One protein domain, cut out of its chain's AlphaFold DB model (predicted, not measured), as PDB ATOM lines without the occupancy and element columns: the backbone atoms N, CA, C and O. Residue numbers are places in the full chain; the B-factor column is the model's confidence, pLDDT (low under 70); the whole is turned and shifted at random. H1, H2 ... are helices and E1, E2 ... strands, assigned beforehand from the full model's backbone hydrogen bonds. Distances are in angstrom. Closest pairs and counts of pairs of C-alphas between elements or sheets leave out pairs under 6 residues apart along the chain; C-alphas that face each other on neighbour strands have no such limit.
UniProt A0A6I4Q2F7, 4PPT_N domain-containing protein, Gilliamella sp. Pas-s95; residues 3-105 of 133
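Overview. This is residues 3 to 105 of the 133 residues of the protein "4PPT_N domain-containing protein" of Gilliamella sp. Pas-s95 (UniProt A0A6I4Q2F7). A hairpin of two strands, E1 and E2, packs with one long helix, H4, which runs through the middle of the domain; E2 lies nearer to H4 than E1 does. H1 crosses H4 steeply, and the short helices H2 and H3 lie toward the end of H4 where it begins, away from the hairpin's turn. The printed part has 103 residues with four named helices and two named strands, in the order H1, E1, E2, H2, H3, H4; the sheet, E1 - E2, is antiparallel, and the class is mixed, helices and strands. The whole is compact, with a radius of gyration of the C-alphas of 13.9 A and spans of 42 by 30 by 22 A.

Along the chain. E1, residues 19 to 25, is 19.5 A long, and E2, residues 28 to 36, is 26.6 A. H4, residues 63 to 84, is 31.7 A long and ends at C-alpha 84 (-24.910, -3.713, -14.012). H1, residues 6 to 16, begins at C-alpha 6 (-13.739, 4.192, -0.850) and is 15.0 A long. H2 is residues 44 to 49 and H3 residues 52 to 58.

Arrangement. In the hairpin of E1 and E2, N 21 and O 32 are within hydrogen-bond range at 2.8 A. The closest C-alphas of E2 and H4, Ser 33 and Ala 79, are 5.0 A apart. H1 touches H4, with residues 71 to 74 of H4 alone, at Phe 13 and Val 74, whose C-alphas are 6.4 A apart; the steep tilt of 69 degrees is only just short of perpendicular. H1 and H2 touch, the closest C-alphas, Gln 8 and Tyr 49, being 6.2 A apart. H3 and H4 are close but not clearly touching, 6.0 A between the C-alphas of Ile 58 and Lys 66. Every O i to N i+4 pair is within hydrogen-bond range in H1, H3 and H4; H2 has 0 of 2, but 2 of 3 O i to N i+3 pairs.

Size, cuts and confidence. The C-alphas farthest apart, Arg 26 and Asn 45, are 42.8 A apart. The printed part has no cut, and no link between named elements is long. Residues 85 to 105 hold no named element. No printed residue is under 70 in pLDDT.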
ATOM      1  N   LYS A   3     -10.568   1.007 -10.851       88.88
ATOM      2  CA  LYS A   3     -11.582   0.870  -9.797       88.88
ATOM      3  C   LYS A   3     -11.539   2.097  -8.887       88.88
ATOM      4  O   LYS A   3     -10.455   2.570  -8.540       88.88
ATOM      5  N   VAL A   4     -12.709   2.628  -8.555       88.56
ATOM      6  CA  VAL A   4     -12.867   3.724  -7.601       88.56
ATOM      7  C   VAL A   4     -12.718   3.146  -6.196       88.56
ATOM      8  O   VAL A   4     -13.378   2.170  -5.853       88.56
ATOM      9  N   ASN A   5     -11.838   3.722  -5.383       89.06
ATOM     10  CA  ASN A   5     -11.679   3.312  -3.986       89.06
ATOM     11  C   ASN A   5     -12.664   4.054  -3.057       89.06
ATOM     12  O   ASN A   5     -13.298   5.031  -3.455       89.06
ATOM     13  N   GLN A   6     -12.785   3.606  -1.803       84.00
ATOM     14  CA  GLN A   6     -13.739   4.192  -0.850       84.00
ATOM     15  C   GLN A   6     -13.496   5.685  -0.574       84.00
ATOM     16  O   GLN A   6     -14.457   6.438  -0.434       84.00
ATOM     17  N   GLU A   7     -12.241   6.138  -0.527       85.19
ATOM     18  CA  GLU A   7     -11.903   7.553  -0.307       85.19
ATOM     19  C   GLU A   7     -12.308   8.432  -1.498       85.19
ATOM     20  O   GLU A   7     -12.956   9.467  -1.331       85.19
ATOM     21  N   GLN A   8     -11.995   7.988  -2.718       85.31
ATOM     22  CA  GLN A   8     -12.440   8.624  -3.959       85.31
ATOM     23  C   GLN A   8     -13.964   8.672  -4.022       85.31
ATOM     24  O   GLN A   8     -14.524   9.700  -4.394       85.31
ATOM     25  N   TYR A   9     -14.638   7.587  -3.639       84.81
ATOM     26  CA  TYR A   9     -16.092   7.544  -3.587       84.81
ATOM     27  C   TYR A   9     -16.638   8.601  -2.618       84.81
ATOM     28  O   TYR A   9     -17.355   9.510  -3.036       84.81
ATOM     29  N   LYS A  10     -16.230   8.568  -1.344       85.06
ATOM     30  CA  LYS A  10     -16.708   9.508  -0.318       85.06
ATOM     31  C   LYS A  10     -16.490  10.970  -0.709       85.06
ATOM     32  O   LYS A  10     -17.405  11.775  -0.568       85.06
ATOM     33  N   ARG A  11     -15.307  11.320  -1.219       87.56
ATOM     34  CA  ARG A  11     -14.956  12.714  -1.543       87.56
ATOM     35  C   ARG A  11     -15.550  13.190  -2.862       87.56
ATOM     36  O   ARG A  11     -16.119  14.275  -2.928       87.56
ATOM     37  N   ILE A  12     -15.405  12.389  -3.916       88.69
ATOM     38  CA  ILE A  12     -15.767  12.807  -5.270       88.69
ATOM     39  C   ILE A  12     -17.249  12.535  -5.522       88.69
ATOM     40  O   ILE A  12     -17.990  13.454  -5.867       88.69
ATOM     41  N   PHE A  13     -17.716  11.303  -5.308       88.56
ATOM     42  CA  PHE A  13     -19.129  10.969  -5.518       88.56
ATOM     43  C   PHE A  13     -20.010  11.661  -4.476       88.56
ATOM     44  O   PHE A  13     -21.084  12.149  -4.823       88.56
ATOM     45  N   GLY A  14     -19.529  11.802  -3.237       86.50
ATOM     46  CA  GLY A  14     -20.222  12.556  -2.190       86.50
ATOM     47  C   GLY A  14     -20.377  14.053  -2.483       86.50
ATOM     48  O   GLY A  14     -21.329  14.656  -1.998       86.50
ATOM     49  N   TYR A  15     -19.502  14.647  -3.303       91.06
ATOM     50  CA  TYR A  15     -19.662  16.026  -3.766       91.06
ATOM     51  C   TYR A  15     -20.710  16.132  -4.885       91.06
ATOM     52  O   TYR A  15     -21.616  16.957  -4.801       91.06
ATOM     53  N   PHE A  16     -20.615  15.289  -5.921       93.19
ATOM     54  CA  PHE A  16     -21.501  15.386  -7.090       93.19
ATOM     55  C   PHE A  16     -22.905  14.825  -6.855       93.19
ATOM     56  O   PHE A  16     -23.830  15.257  -7.534       93.19
ATOM     57  N   LYS A  17     -23.064  13.859  -5.939       92.25
ATOM     58  CA  LYS A  17     -24.342  13.229  -5.559       92.25
ATOM     59  C   LYS A  17     -25.257  12.939  -6.765       92.25
ATOM     60  O   LYS A  17     -26.367  13.472  -6.831       92.25
ATOM     61  N   PRO A  18     -24.791  12.149  -7.751       94.62
ATOM     62  CA  PRO A  18     -25.578  11.867  -8.943       94.62
ATOM     63  C   PRO A  18     -26.890  11.164  -8.584       94.62
ATOM     64  O   PRO A  18     -26.916  10.238  -7.777       94.62
ATOM     65  N   ILE A  19     -27.970  11.592  -9.228       95.56
ATOM     66  CA  ILE A  19     -29.290  10.969  -9.153       95.56
ATOM     67  C   ILE A  19     -29.414  10.020 -10.339       95.56
ATOM     68  O   ILE A  19     -29.061  10.386 -11.461       95.56
ATOM     69  N   THR A  20     -29.927   8.815 -10.102       96.38
ATOM     70  CA  THR A  20     -30.175   7.823 -11.149       96.38
ATOM     71  C   THR A  20     -31.656   7.681 -11.480       96.38
ATOM     72  O   THR A  20     -32.542   7.863 -10.641       96.38
ATOM     73  N   LYS A  21     -31.929   7.349 -12.740       96.06
ATOM     74  CA  LYS A  21     -33.241   6.961 -13.254       96.06
ATOM     75  C   LYS A  21     -33.073   5.762 -14.177       96.06
ATOM     76  O   LYS A  21     -32.217   5.769 -15.057       96.06
ATOM     77  N   ASN A  22     -33.910   4.755 -13.965       94.56
ATOM     78  CA  ASN A  22     -33.961   3.557 -14.788       94.56
ATOM     79  C   ASN A  22     -35.181   3.604 -15.694       94.56
ATOM     80  O   ASN A  22     -36.271   3.983 -15.262       94.56
ATOM     81  N   PHE A  23     -34.988   3.197 -16.940       92.25
ATOM     82  CA  PHE A  23     -36.029   3.135 -17.950       92.25
ATOM     83  C   PHE A  23     -35.910   1.830 -18.727       92.25
ATOM     84  O   PHE A  23     -34.824   1.263 -18.863       92.25
ATOM     85  N   ILE A  24     -37.031   1.388 -19.287       91.00
ATOM     86  CA  ILE A  24     -37.069   0.278 -20.236       91.00
ATOM     87  C   ILE A  24     -37.586   0.836 -21.556       91.00
ATOM     88  O   ILE A  24     -38.699   1.353 -21.620       91.00
ATOM     89  N   ILE A  25     -36.784   0.738 -22.616       87.25
ATOM     90  CA  ILE A  25     -37.185   1.136 -23.971       87.25
ATOM     91  C   ILE A  25     -36.996  -0.065 -24.885       87.25
ATOM     92  O   ILE A  25     -35.881  -0.559 -25.022       87.25
ATOM     93  N   ARG A  26     -38.074  -0.536 -25.526       85.38
ATOM     94  CA  ARG A  26     -38.040  -1.680 -26.463       85.38
ATOM     95  C   ARG A  26     -37.284  -2.894 -25.887       85.38
ATOM     96  O   ARG A  26     -36.404  -3.449 -26.539       85.38
ATOM     97  N   SER A  27     -37.592  -3.250 -24.638       84.06
ATOM     98  CA  SER A  27     -36.961  -4.352 -23.885       84.06
ATOM     99  C   SER A  27     -35.475  -4.167 -23.542       84.06
ATOM    100  O   SER A  27     -34.819  -5.116 -23.119       84.06
ATOM    101  N   GLN A  28     -34.925  -2.959 -23.692       87.81
ATOM    102  CA  GLN A  28     -33.567  -2.631 -23.263       87.81
ATOM    103  C   GLN A  28     -33.606  -1.860 -21.949       87.81
ATOM    104  O   GLN A  28     -34.291  -0.841 -21.841       87.81
ATOM    105  N   ASN A  29     -32.835  -2.338 -20.972       91.62
ATOM    106  CA  ASN A  29     -32.598  -1.612 -19.732       91.62
ATOM    107  C   ASN A  29     -31.664  -0.437 -20.010       91.62
ATOM    108  O   ASN A  29     -30.568  -0.607 -20.559       91.62
ATOM    109  N   ILE A  30     -32.112   0.746 -19.610       94.81
ATOM    110  CA  ILE A  30     -31.387   2.000 -19.735       94.81
ATOM    111  C   ILE A  30     -31.248   2.590 -18.344       94.81
ATOM    112  O   ILE A  30     -32.228   2.740 -17.617       94.81
ATOM    113  N   SER A  31     -30.023   2.965 -18.005       97.12
ATOM    114  CA  SER A  31     -29.707   3.686 -16.785       97.12
ATOM    115  C   SER A  31     -29.221   5.073 -17.166       97.12
ATOM    116  O   SER A  31     -28.274   5.242 -17.936       97.12
ATOM    117  N   GLN A  32     -29.891   6.087 -16.642       97.81
ATOM    118  CA  GLN A  32     -29.452   7.465 -16.719       97.81
ATOM    119  C   GLN A  32     -28.996   7.904 -15.339       97.81
ATOM    120  O   GLN A  32     -29.651   7.635 -14.337       97.81
ATOM    121  N   SER A  33     -27.906   8.649 -15.297       97.88
ATOM    122  CA  SER A  33     -27.528   9.429 -14.132       97.88
ATOM    123  C   SER A  33     -27.374  10.888 -14.520       97.88
ATOM    124  O   SER A  33     -27.090  11.220 -15.679       97.88
ATOM    125  N   PHE A  34     -27.555  11.770 -13.554       97.56
ATOM    126  CA  PHE A  34     -27.262  13.177 -13.729       97.56
ATOM    127  C   PHE A  34     -26.927  13.838 -12.402       97.56
ATOM    128  O   PHE A  34     -27.353  13.390 -11.339       97.56
ATOM    129  N   CYS A  35     -26.176  14.927 -12.468       96.31
ATOM    130  CA  CYS A  35     -25.902  15.766 -11.317       96.31
ATOM    131  C   CYS A  35     -25.910  17.242 -11.697       96.31
ATOM    132  O   CYS A  35     -25.637  17.624 -12.838       96.31
ATOM    133  N   HIS A  36     -26.196  18.061 -10.691       95.69
ATOM    134  CA  HIS A  36     -25.912  19.483 -10.710       95.69
ATOM    135  C   HIS A  36     -24.708  19.747  -9.798       95.69
ATOM    136  O   HIS A  36     -24.606  19.144  -8.731       95.69
ATOM    137  N   PHE A  37     -23.795  20.627 -10.201       93.06
ATOM    138  CA  PHE A  37     -22.586  20.942  -9.439       93.06
ATOM    139  C   PHE A  37     -22.373  22.455  -9.302       93.06
ATOM    140  O   PHE A  37     -22.889  23.248 -10.087       93.06
ATOM    141  N   SER A  38     -21.604  22.875  -8.294       91.00
ATOM    142  CA  SER A  38     -21.265  24.288  -8.062       91.00
ATOM    143  C   SER A  38     -19.760  24.499  -8.151       91.00
ATOM    144  O   SER A  38     -19.013  24.014  -7.302       91.00
ATOM    145  N   VAL A  39     -19.310  25.240  -9.162       88.81
ATOM    146  CA  VAL A  39     -17.880  25.514  -9.372       88.81
ATOM    147  C   VAL A  39     -17.243  26.143  -8.129       88.81
ATOM    148  O   VAL A  39     -16.151  25.729  -7.747       88.81
ATOM    149  N   ASP A  40     -17.956  27.047  -7.457       88.00
ATOM    150  CA  ASP A  40     -17.450  27.807  -6.308       88.00
ATOM    151  C   ASP A  40     -17.198  26.930  -5.074       88.00
ATOM    152  O   ASP A  40     -16.296  27.192  -4.284       88.00
ATOM    153  N   ASN A  41     -17.948  25.832  -4.939       82.00
ATOM    154  CA  ASN A  41     -17.839  24.913  -3.803       82.00
ATOM    155  C   ASN A  41     -16.944  23.701  -4.100       82.00
ATOM    156  O   ASN A  41     -16.867  22.773  -3.289       82.00
ATOM    157  N   PHE A  42     -16.316  23.636  -5.277       87.62
ATOM    158  CA  PHE A  42     -15.514  22.482  -5.657       87.62
ATOM    159  C   PHE A  42     -14.124  22.527  -5.011       87.62
ATOM    160  O   PHE A  42     -13.306  23.396  -5.304       87.62
ATOM    161  N   ASN A  43     -13.815  21.525  -4.187       87.62
ATOM    162  CA  ASN A  43     -12.474  21.366  -3.634       87.62
ATOM    163  C   ASN A  43     -11.505  20.851  -4.713       87.62
ATOM    164  O   ASN A  43     -11.579  19.689  -5.117       87.62
ATOM    165  N   ILE A  44     -10.568  21.701  -5.145       85.75
ATOM    166  CA  ILE A  44      -9.569  21.384  -6.179       85.75
ATOM    167  C   ILE A  44      -8.730  20.137  -5.847       85.75
ATOM    168  O   ILE A  44      -8.370  19.384  -6.753       85.75
ATOM    169  N   ASN A  45      -8.508  19.846  -4.560       87.44
ATOM    170  CA  ASN A  45      -7.733  18.686  -4.107       87.44
ATOM    171  C   ASN A  45      -8.425  17.358  -4.458       87.44
ATOM    172  O   ASN A  45      -7.799  16.302  -4.447       87.44
ATOM    173  N   ASN A  46      -9.710  17.375  -4.840       85.06
ATOM    174  CA  ASN A  46     -10.383  16.198  -5.391       85.06
ATOM    175  C   ASN A  46      -9.685  15.663  -6.655       85.06
ATOM    176  O   ASN A  46      -9.773  14.466  -6.936       85.06
ATOM    177  N   PHE A  47      -8.957  16.506  -7.399       86.44
ATOM    178  CA  PHE A  47      -8.171  16.059  -8.549       86.44
ATOM    179  C   PHE A  47      -6.955  15.220  -8.152       86.44
ATOM    180  O   PHE A  47      -6.541  14.364  -8.936       86.44
ATOM    181  N   ASP A  48      -6.422  15.381  -6.939       86.38
ATOM    182  CA  ASP A  48      -5.247  14.638  -6.475       86.38
ATOM    183  C   ASP A  48      -5.525  13.155  -6.275       86.38
ATOM    184  O   ASP A  48      -4.624  12.324  -6.409       86.38
ATOM    185  N   TYR A  49      -6.787  12.808  -6.062       85.56
ATOM    186  CA  TYR A  49      -7.221  11.430  -5.916       85.56
ATOM    187  C   TYR A  49      -7.442  10.738  -7.260       85.56
ATOM    188  O   TYR A  49      -7.713   9.542  -7.275       85.56
ATOM    189  N   LEU A  50      -7.327  11.429  -8.397       87.69
ATOM    190  CA  LEU A  50      -7.531  10.802  -9.700       87.69
ATOM    191  C   LEU A  50      -6.363   9.894 -10.107       87.69
ATOM    192  O   LEU A  50      -5.201  10.214  -9.841       87.69
ATOM    193  N   PRO A  51      -6.633   8.797 -10.840       89.38
ATOM    194  CA  PRO A  51      -5.577   8.020 -11.476       89.38
ATOM    195  C   PRO A  51      -4.691   8.904 -12.362       89.38
ATOM    196  O   PRO A  51      -5.193   9.787 -13.061       89.38
ATOM    197  N   LEU A  52      -3.381   8.623 -12.405       88.62
ATOM    198  CA  LEU A  52      -2.397   9.430 -13.146       88.62
ATOM    199  C   LEU A  52      -2.800   9.679 -14.608       88.62
ATOM    200  O   LEU A  52      -2.604  10.773 -15.131       88.62
ATOM    201  N   LYS A  53      -3.395   8.676 -15.264       89.56
ATOM    202  CA  LYS A  53      -3.875   8.812 -16.644       89.56
ATOM    203  C   LYS A  53      -4.965   9.883 -16.770       89.56
ATOM    204  O   LYS A  53      -4.875  10.712 -17.666       89.56
ATOM    205  N   LEU A  54      -5.934   9.912 -15.849       88.12
ATOM    206  CA  LEU A  54      -6.990  10.930 -15.838       88.12
ATOM    207  C   LEU A  54      -6.430  12.315 -15.502       88.12
ATOM    208  O   LEU A  54      -6.855  13.290 -16.112       88.12
ATOM    209  N   LYS A  55      -5.458  12.410 -14.582       91.06
ATOM    210  CA  LYS A  55      -4.777  13.681 -14.282       91.06
ATOM    211  C   LYS A  55      -4.125  14.275 -15.531       91.06
ATOM    212  O   LYS A  55      -4.312  15.456 -15.811       91.06
ATOM    213  N   LYS A  56      -3.423  13.447 -16.314       91.25
ATOM    214  CA  LYS A  56      -2.806  13.860 -17.585       91.25
ATOM    215  C   LYS A  56      -3.846  14.321 -18.610       91.25
ATOM    216  O   LYS A  56      -3.631  15.338 -19.258       91.25
ATOM    217  N   ASP A  57      -4.985  13.629 -18.709       89.50
ATOM    218  CA  ASP A  57      -6.058  13.977 -19.654       89.50
ATOM    219  C   ASP A  57      -6.658  15.374 -19.409       89.50
ATOM    220  O   ASP A  57      -7.202  15.970 -20.341       89.50
ATOM    221  N   ILE A  58      -6.585  15.882 -18.173       91.56
ATOM    222  CA  ILE A  58      -7.189  17.159 -17.772       91.56
ATOM    223  C   ILE A  58      -6.173  18.224 -17.362       91.56
ATOM    224  O   ILE A  58      -6.584  19.304 -16.949       91.56
ATOM    225  N   GLN A  59      -4.866  17.956 -17.434       91.31
ATOM    226  CA  GLN A  59      -3.839  18.810 -16.817       91.31
ATOM    227  C   GLN A  59      -3.933  20.278 -17.268       91.31
ATOM    228  O   GLN A  59      -3.903  21.183 -16.431       91.31
ATOM    229  N   TYR A  60      -4.179  20.491 -18.564       92.38
ATOM    230  CA  TYR A  60      -4.281  21.809 -19.197       92.38
ATOM    231  C   TYR A  60      -5.706  22.366 -19.255       92.38
ATOM    232  O   TYR A  60      -5.928  23.436 -19.812       92.38
ATOM    233  N   PHE A  61      -6.698  21.653 -18.720       92.88
ATOM    234  CA  PHE A  61      -8.066  22.160 -18.710       92.88
ATOM    235  C   PHE A  61      -8.202  23.314 -17.705       92.88
ATOM    236  O   PHE A  61      -7.646  23.233 -16.601       92.88
ATOM    237  N   PRO A  62      -8.986  24.359 -18.028       92.50
ATOM    238  CA  PRO A  62      -9.384  25.341 -17.028       92.50
ATOM    239  C   PRO A  62     -10.190  24.655 -15.915       92.50
ATOM    240  O   PRO A  62     -10.811  23.613 -16.141       92.50
ATOM    241  N   VAL A  63     -10.200  25.237 -14.712       91.25
ATOM    242  CA  VAL A  63     -10.800  24.627 -13.506       91.25
ATOM    243  C   VAL A  63     -12.230  24.147 -13.758       91.25
ATOM    244  O   VAL A  63     -12.527  22.977 -13.530       91.25
ATOM    245  N   ARG A  64     -13.086  24.996 -14.340       92.38
ATOM    246  CA  ARG A  64     -14.462  24.628 -14.705       92.38
ATOM    247  C   ARG A  64     -14.521  23.369 -15.573       92.38
ATOM    248  O   ARG A  64     -15.281  22.450 -15.283       92.38
ATOM    249  N   ARG A  65     -13.669  23.287 -16.597       92.81
ATOM    250  CA  ARG A  65     -13.633  22.140 -17.508       92.81
ATOM    251  C   ARG A  65     -13.131  20.866 -16.821       92.81
ATOM    252  O   ARG A  65     -13.592  19.776 -17.155       92.81
ATOM    253  N   LYS A  66     -12.224  20.981 -15.844       93.38
ATOM    254  CA  LYS A  66     -11.805  19.852 -14.993       93.38
ATOM    255  C   LYS A  66     -12.975  19.327 -14.153       93.38
ATOM    256  O   LYS A  66     -13.156  18.115 -14.061       93.38
ATOM    257  N   ILE A  67     -13.788  20.227 -13.594       94.38
ATOM    258  CA  ILE A  67     -14.974  19.875 -12.799       94.38
ATOM    259  C   ILE A  67     -16.023  19.189 -13.675       94.38
ATOM    260  O   ILE A  67     -16.475  18.105 -13.325       94.38
ATOM    261  N   GLU A  68     -16.347  19.751 -14.844       94.44
ATOM    262  CA  GLU A  68     -17.265  19.136 -15.818       94.44
ATOM    263  C   GLU A  68     -16.810  17.736 -16.237       94.44
ATOM    264  O   GLU A  68     -17.604  16.795 -16.290       94.44
ATOM    265  N   PHE A  69     -15.514  17.583 -16.522       92.50
ATOM    266  CA  PHE A  69     -14.941  16.290 -16.866       92.50
ATOM    267  C   PHE A  69     -15.151  15.277 -15.739       92.50
ATOM    268  O   PHE A  69     -15.579  14.147 -15.994       92.50
ATOM    269  N   LEU A  70     -14.870  15.677 -14.498       93.56
ATOM    270  CA  LEU A  70     -15.009  14.808 -13.340       93.56
ATOM    271  C   LEU A  70     -16.474  14.468 -13.046       93.56
ATOM    272  O   LEU A  70     -16.784  13.296 -12.839       93.56
ATOM    273  N   ALA A  71     -17.374  15.450 -13.122       95.31
ATOM    274  CA  ALA A  71     -18.819  15.266 -13.015       95.31
ATOM    275  C   ALA A  71     -19.326  14.240 -14.040       95.31
ATOM    276  O   ALA A  71     -20.069  13.321 -13.697       95.31
ATOM    277  N   GLY A  72     -18.851  14.335 -15.287       95.31
ATOM    278  CA  GLY A  72     -19.164  13.368 -16.338       95.31
ATOM    279  C   GLY A  72     -18.628  11.981 -16.046       95.31
ATOM    280  O   GLY A  72     -19.321  10.994 -16.287       95.31
ATOM    281  N   ARG A  73     -17.424  11.871 -15.480       94.56
ATOM    282  CA  ARG A  73     -16.873  10.576 -15.067       94.56
ATOM    283  C   ARG A  73     -17.678   9.943 -13.941       94.56
ATOM    284  O   ARG A  73     -17.977   8.757 -14.044       94.56
ATOM    285  N   VAL A  74     -18.080  10.727 -12.947       95.50
ATOM    286  CA  VAL A  74     -18.955  10.279 -11.859       95.50
ATOM    287  C   VAL A  74     -20.296   9.807 -12.406       95.50
ATOM    288  O   VAL A  74     -20.638   8.649 -12.198       95.50
ATOM    289  N   CYS A  75     -20.987  10.627 -13.204       96.81
ATOM    290  CA  CYS A  75     -22.245  10.228 -13.840       96.81
ATOM    291  C   CYS A  75     -22.068   8.942 -14.666       96.81
ATOM    292  O   CYS A  75     -22.813   7.983 -14.518       96.81
ATOM    293  N   SER A  76     -21.029   8.850 -15.499       96.12
ATOM    294  CA  SER A  76     -20.810   7.646 -16.311       96.12
ATOM    295  C   SER A  76     -20.561   6.382 -15.489       96.12
ATOM    296  O   SER A  76     -21.002   5.308 -15.888       96.12
ATOM    297  N   ALA A  77     -19.870   6.507 -14.352       95.25
ATOM    298  CA  ALA A  77     -19.624   5.395 -13.448       95.25
ATOM    299  C   ALA A  77     -20.921   4.981 -12.744       95.25
ATOM    300  O   ALA A  77     -21.240   3.800 -12.736       95.25
ATOM    301  N   THR A  78     -21.698   5.944 -12.242       96.25
ATOM    302  CA  THR A  78     -22.974   5.691 -11.565       96.25
ATOM    303  C   THR A  78     -24.034   5.124 -12.504       96.25
ATOM    304  O   THR A  78     -24.698   4.159 -12.154       96.25
ATOM    305  N   ALA A  79     -24.182   5.667 -13.717       96.44
ATOM    306  CA  ALA A  79     -25.109   5.114 -14.702       96.44
ATOM    307  C   ALA A  79     -24.744   3.664 -15.055       96.44
ATOM    308  O   ALA A  79     -25.624   2.817 -15.185       96.44
ATOM    309  N   LEU A  80     -23.452   3.359 -15.201       95.25
ATOM    310  CA  LEU A  80     -23.001   2.005 -15.507       95.25
ATOM    311  C   LEU A  80     -23.210   1.036 -14.341       95.25
ATOM    312  O   LEU A  80     -23.742  -0.044 -14.571       95.25
ATOM    313  N   GLU A  81     -22.812   1.411 -13.127       94.88
ATOM    314  CA  GLU A  81     -23.009   0.587 -11.930       94.88
ATOM    315  C   GLU A  81     -24.499   0.286 -11.744       94.88
ATOM    316  O   GLU A  81     -24.879  -0.875 -11.682       94.88
ATOM    317  N   ASN A  82     -25.368   1.292 -11.851       95.06
ATOM    318  CA  ASN A  82     -26.816   1.115 -11.751       95.06
ATOM    319  C   ASN A  82     -27.432   0.310 -12.918       95.06
ATOM    320  O   ASN A  82     -28.553  -0.166 -12.803       95.06
ATOM    321  N   LEU A  83     -26.725   0.142 -14.043       94.50
ATOM    322  CA  LEU A  83     -27.138  -0.763 -15.125       94.50
ATOM    323  C   LEU A  83     -26.685  -2.213 -14.879       94.50
ATOM    324  O   LEU A  83     -27.332  -3.148 -15.354       94.50
ATOM    325  N   LEU A  84     -25.538  -2.405 -14.222       92.31
ATOM    326  CA  LEU A  84     -24.910  -3.713 -14.012       92.31
ATOM    327  C   LEU A  84     -25.242  -4.336 -12.649       92.31
ATOM    328  O   LEU A  84     -25.224  -5.559 -12.546       92.31
ATOM    329  N   HIS A  85     -25.555  -3.511 -11.649       90.19
ATOM    330  CA  HIS A  85     -25.775  -3.869 -10.246       90.19
ATOM    331  C   HIS A  85     -24.642  -4.715  -9.648       90.19
ATOM    332  O   HIS A  85     -24.890  -5.679  -8.927       90.19
ATOM    333  N   ASP A  86     -23.392  -4.373  -9.968       89.38
ATOM    334  CA  ASP A  86     -22.207  -5.074  -9.465       89.38
ATOM    335  C   ASP A  86     -21.608  -4.428  -8.203       89.38
ATOM    336  O   ASP A  86     -20.709  -5.011  -7.598       89.38
ATOM    337  N   GLY A  87     -22.114  -3.262  -7.777       87.19
ATOM    338  CA  GLY A  87     -21.607  -2.518  -6.621       87.19
ATOM    339  C   GLY A  87     -20.243  -1.865  -6.860       87.19
ATOM    340  O   GLY A  87     -19.609  -1.391  -5.915       87.19
ATOM    341  N   GLU A  88     -19.770  -1.841  -8.109       89.19
ATOM    342  CA  GLU A  88     -18.405  -1.475  -8.448       89.19
ATOM    343  C   GLU A  88     -18.349  -0.246  -9.354       89.19
ATOM    344  O   GLU A  88     -18.836  -0.204 -10.484       89.19
ATOM    345  N   TYR A  89     -17.658   0.782  -8.869       91.12
ATOM    346  CA  TYR A  89     -17.485   2.029  -9.597       91.12
ATOM    347  C   TYR A  89     -16.134   2.047 -10.292       91.12
ATOM    348  O   TYR A  89     -15.097   1.725  -9.709       91.12
ATOM    349  N   TYR A  90     -16.125   2.508 -11.540       91.31
ATOM    350  CA  TYR A  90     -14.912   2.538 -12.338       91.31
ATOM    351  C   TYR A  90     -14.722   3.846 -13.100       91.31
ATOM    352  O   TYR A  90     -15.579   4.282 -13.871       91.31
ATOM    353  N   TRP A  91     -13.522   4.416 -12.990       91.25
ATOM    354  CA  TRP A  91     -13.099   5.541 -13.810       91.25
ATOM    355  C   TRP A  91     -12.973   5.128 -15.276       91.25
ATOM    356  O   TRP A  91     -12.147   4.278 -15.646       91.25
ATOM    357  N   ARG A  92     -13.772   5.776 -16.128       88.06
ATOM    358  CA  ARG A  92     -13.733   5.570 -17.577       88.06
ATOM    359  C   ARG A  92     -12.580   6.331 -18.226       88.06
ATOM    360  O   ARG A  92     -12.315   7.491 -17.907       88.06
ATOM    361  N   LEU A  93     -11.921   5.681 -19.179       88.00
ATOM    362  CA  LEU A  93     -10.841   6.275 -19.968       88.00
ATOM    363  C   LEU A  93     -11.381   6.933 -21.237       88.00
ATOM    364  O   LEU A  93     -12.494   6.631 -21.673       88.00
ATOM    365  N   LYS A  94     -10.575   7.825 -21.817       87.81
ATOM    366  CA  LYS A  94     -10.823   8.387 -23.146       87.81
ATOM    367  C   LYS A  94     -10.166   7.534 -24.231       87.81
ATOM    368  O   LYS A  94      -9.068   7.017 -24.026       87.81
ATOM    369  N   SER A  95     -10.816   7.419 -25.380       85.31
ATOM    370  CA  SER A  95     -10.187   7.026 -26.645       85.31
ATOM    371  C   SER A  95      -9.377   8.187 -27.236       85.31
ATOM    372  O   SER A  95      -9.430   9.318 -26.750       85.31
ATOM    373  N   SER A  96      -8.641   7.916 -28.318       82.75
ATOM    374  CA  SER A  96      -7.855   8.915 -29.059       82.75
ATOM    375  C   SER A  96      -8.696  10.080 -29.590       82.75
ATOM    376  O   SER A  96      -8.247  11.218 -29.557       82.75
ATOM    377  N   ASN A  97      -9.942   9.824 -29.998       83.19
ATOM    378  CA  ASN A  97     -10.903  10.852 -30.422       83.19
ATOM    379  C   ASN A  97     -11.618  11.557 -29.248       83.19
ATOM    380  O   ASN A  97     -12.554  12.322 -29.450       83.19
ATOM    381  N   GLY A  98     -11.218  11.278 -28.007       80.81
ATOM    382  CA  GLY A  98     -11.750  11.914 -26.808       80.81
ATOM    383  C   GLY A  98     -13.071  11.349 -26.280       80.81
ATOM    384  O   GLY A  98     -13.497  11.773 -25.201       80.81
ATOM    385  N   ALA A  99     -13.678  10.380 -26.973       85.44
ATOM    386  CA  ALA A  99     -14.879   9.694 -26.511       85.44
ATOM    387  C   ALA A  99     -14.602   8.826 -25.275       85.44
ATOM    388  O   ALA A  99     -13.469   8.440 -24.986       85.44
ATOM    389  N   VAL A 100     -15.651   8.521 -24.514       89.62
ATOM    390  CA  VAL A 100     -15.544   7.599 -23.382       89.62
ATOM    391  C   VAL A 100     -15.510   6.169 -23.894       89.62
ATOM    392  O   VAL A 100     -16.373   5.752 -24.657       89.62
ATOM    393  N   LEU A 101     -14.519   5.402 -23.446       91.69
ATOM    394  CA  LEU A 101     -14.485   3.968 -23.692       91.69
ATOM    395  C   LEU A 101     -15.534   3.302 -22.804       91.69
ATOM    396  O   LEU A 101     -15.442   3.447 -21.583       91.69
ATOM    397  N   TRP A 102     -16.476   2.555 -23.385       92.00
ATOM    398  CA  TRP A 102     -17.503   1.750 -22.700       92.00
ATOM    399  C   TRP A 102     -17.128   0.254 -22.681       92.00
ATOM    400  O   TRP A 102     -16.300  -0.166 -23.489       92.00
ATOM    401  N   PRO A 103     -17.635  -0.564 -21.731       90.75
ATOM    402  CA  PRO A 103     -17.400  -2.010 -21.745       90.75
ATOM    403  C   PRO A 103     -18.011  -2.678 -22.978       90.75
ATOM    404  O   PRO A 103     -18.911  -2.135 -23.619       90.75
ATOM    405  N   LYS A 104     -17.578  -3.908 -23.264       89.56
ATOM    406  CA  LYS A 104     -18.205  -4.731 -24.303       89.56
ATOM    407  C   LYS A 104     -19.708  -4.881 -24.024       89.56
ATOM    408  O   LYS A 104     -20.101  -5.123 -22.888       89.56
ATOM    409  N   ASN A 105     -20.523  -4.788 -25.075       89.75
ATOM    410  CA  ASN A 105     -21.991  -4.874 -25.027       89.75
ATOM    411  C   ASN A 105     -22.685  -3.749 -24.242       89.75
ATOM    412  O   ASN A 105     -23.860  -3.881 -23.909       89.75
TER     413      ASN A 105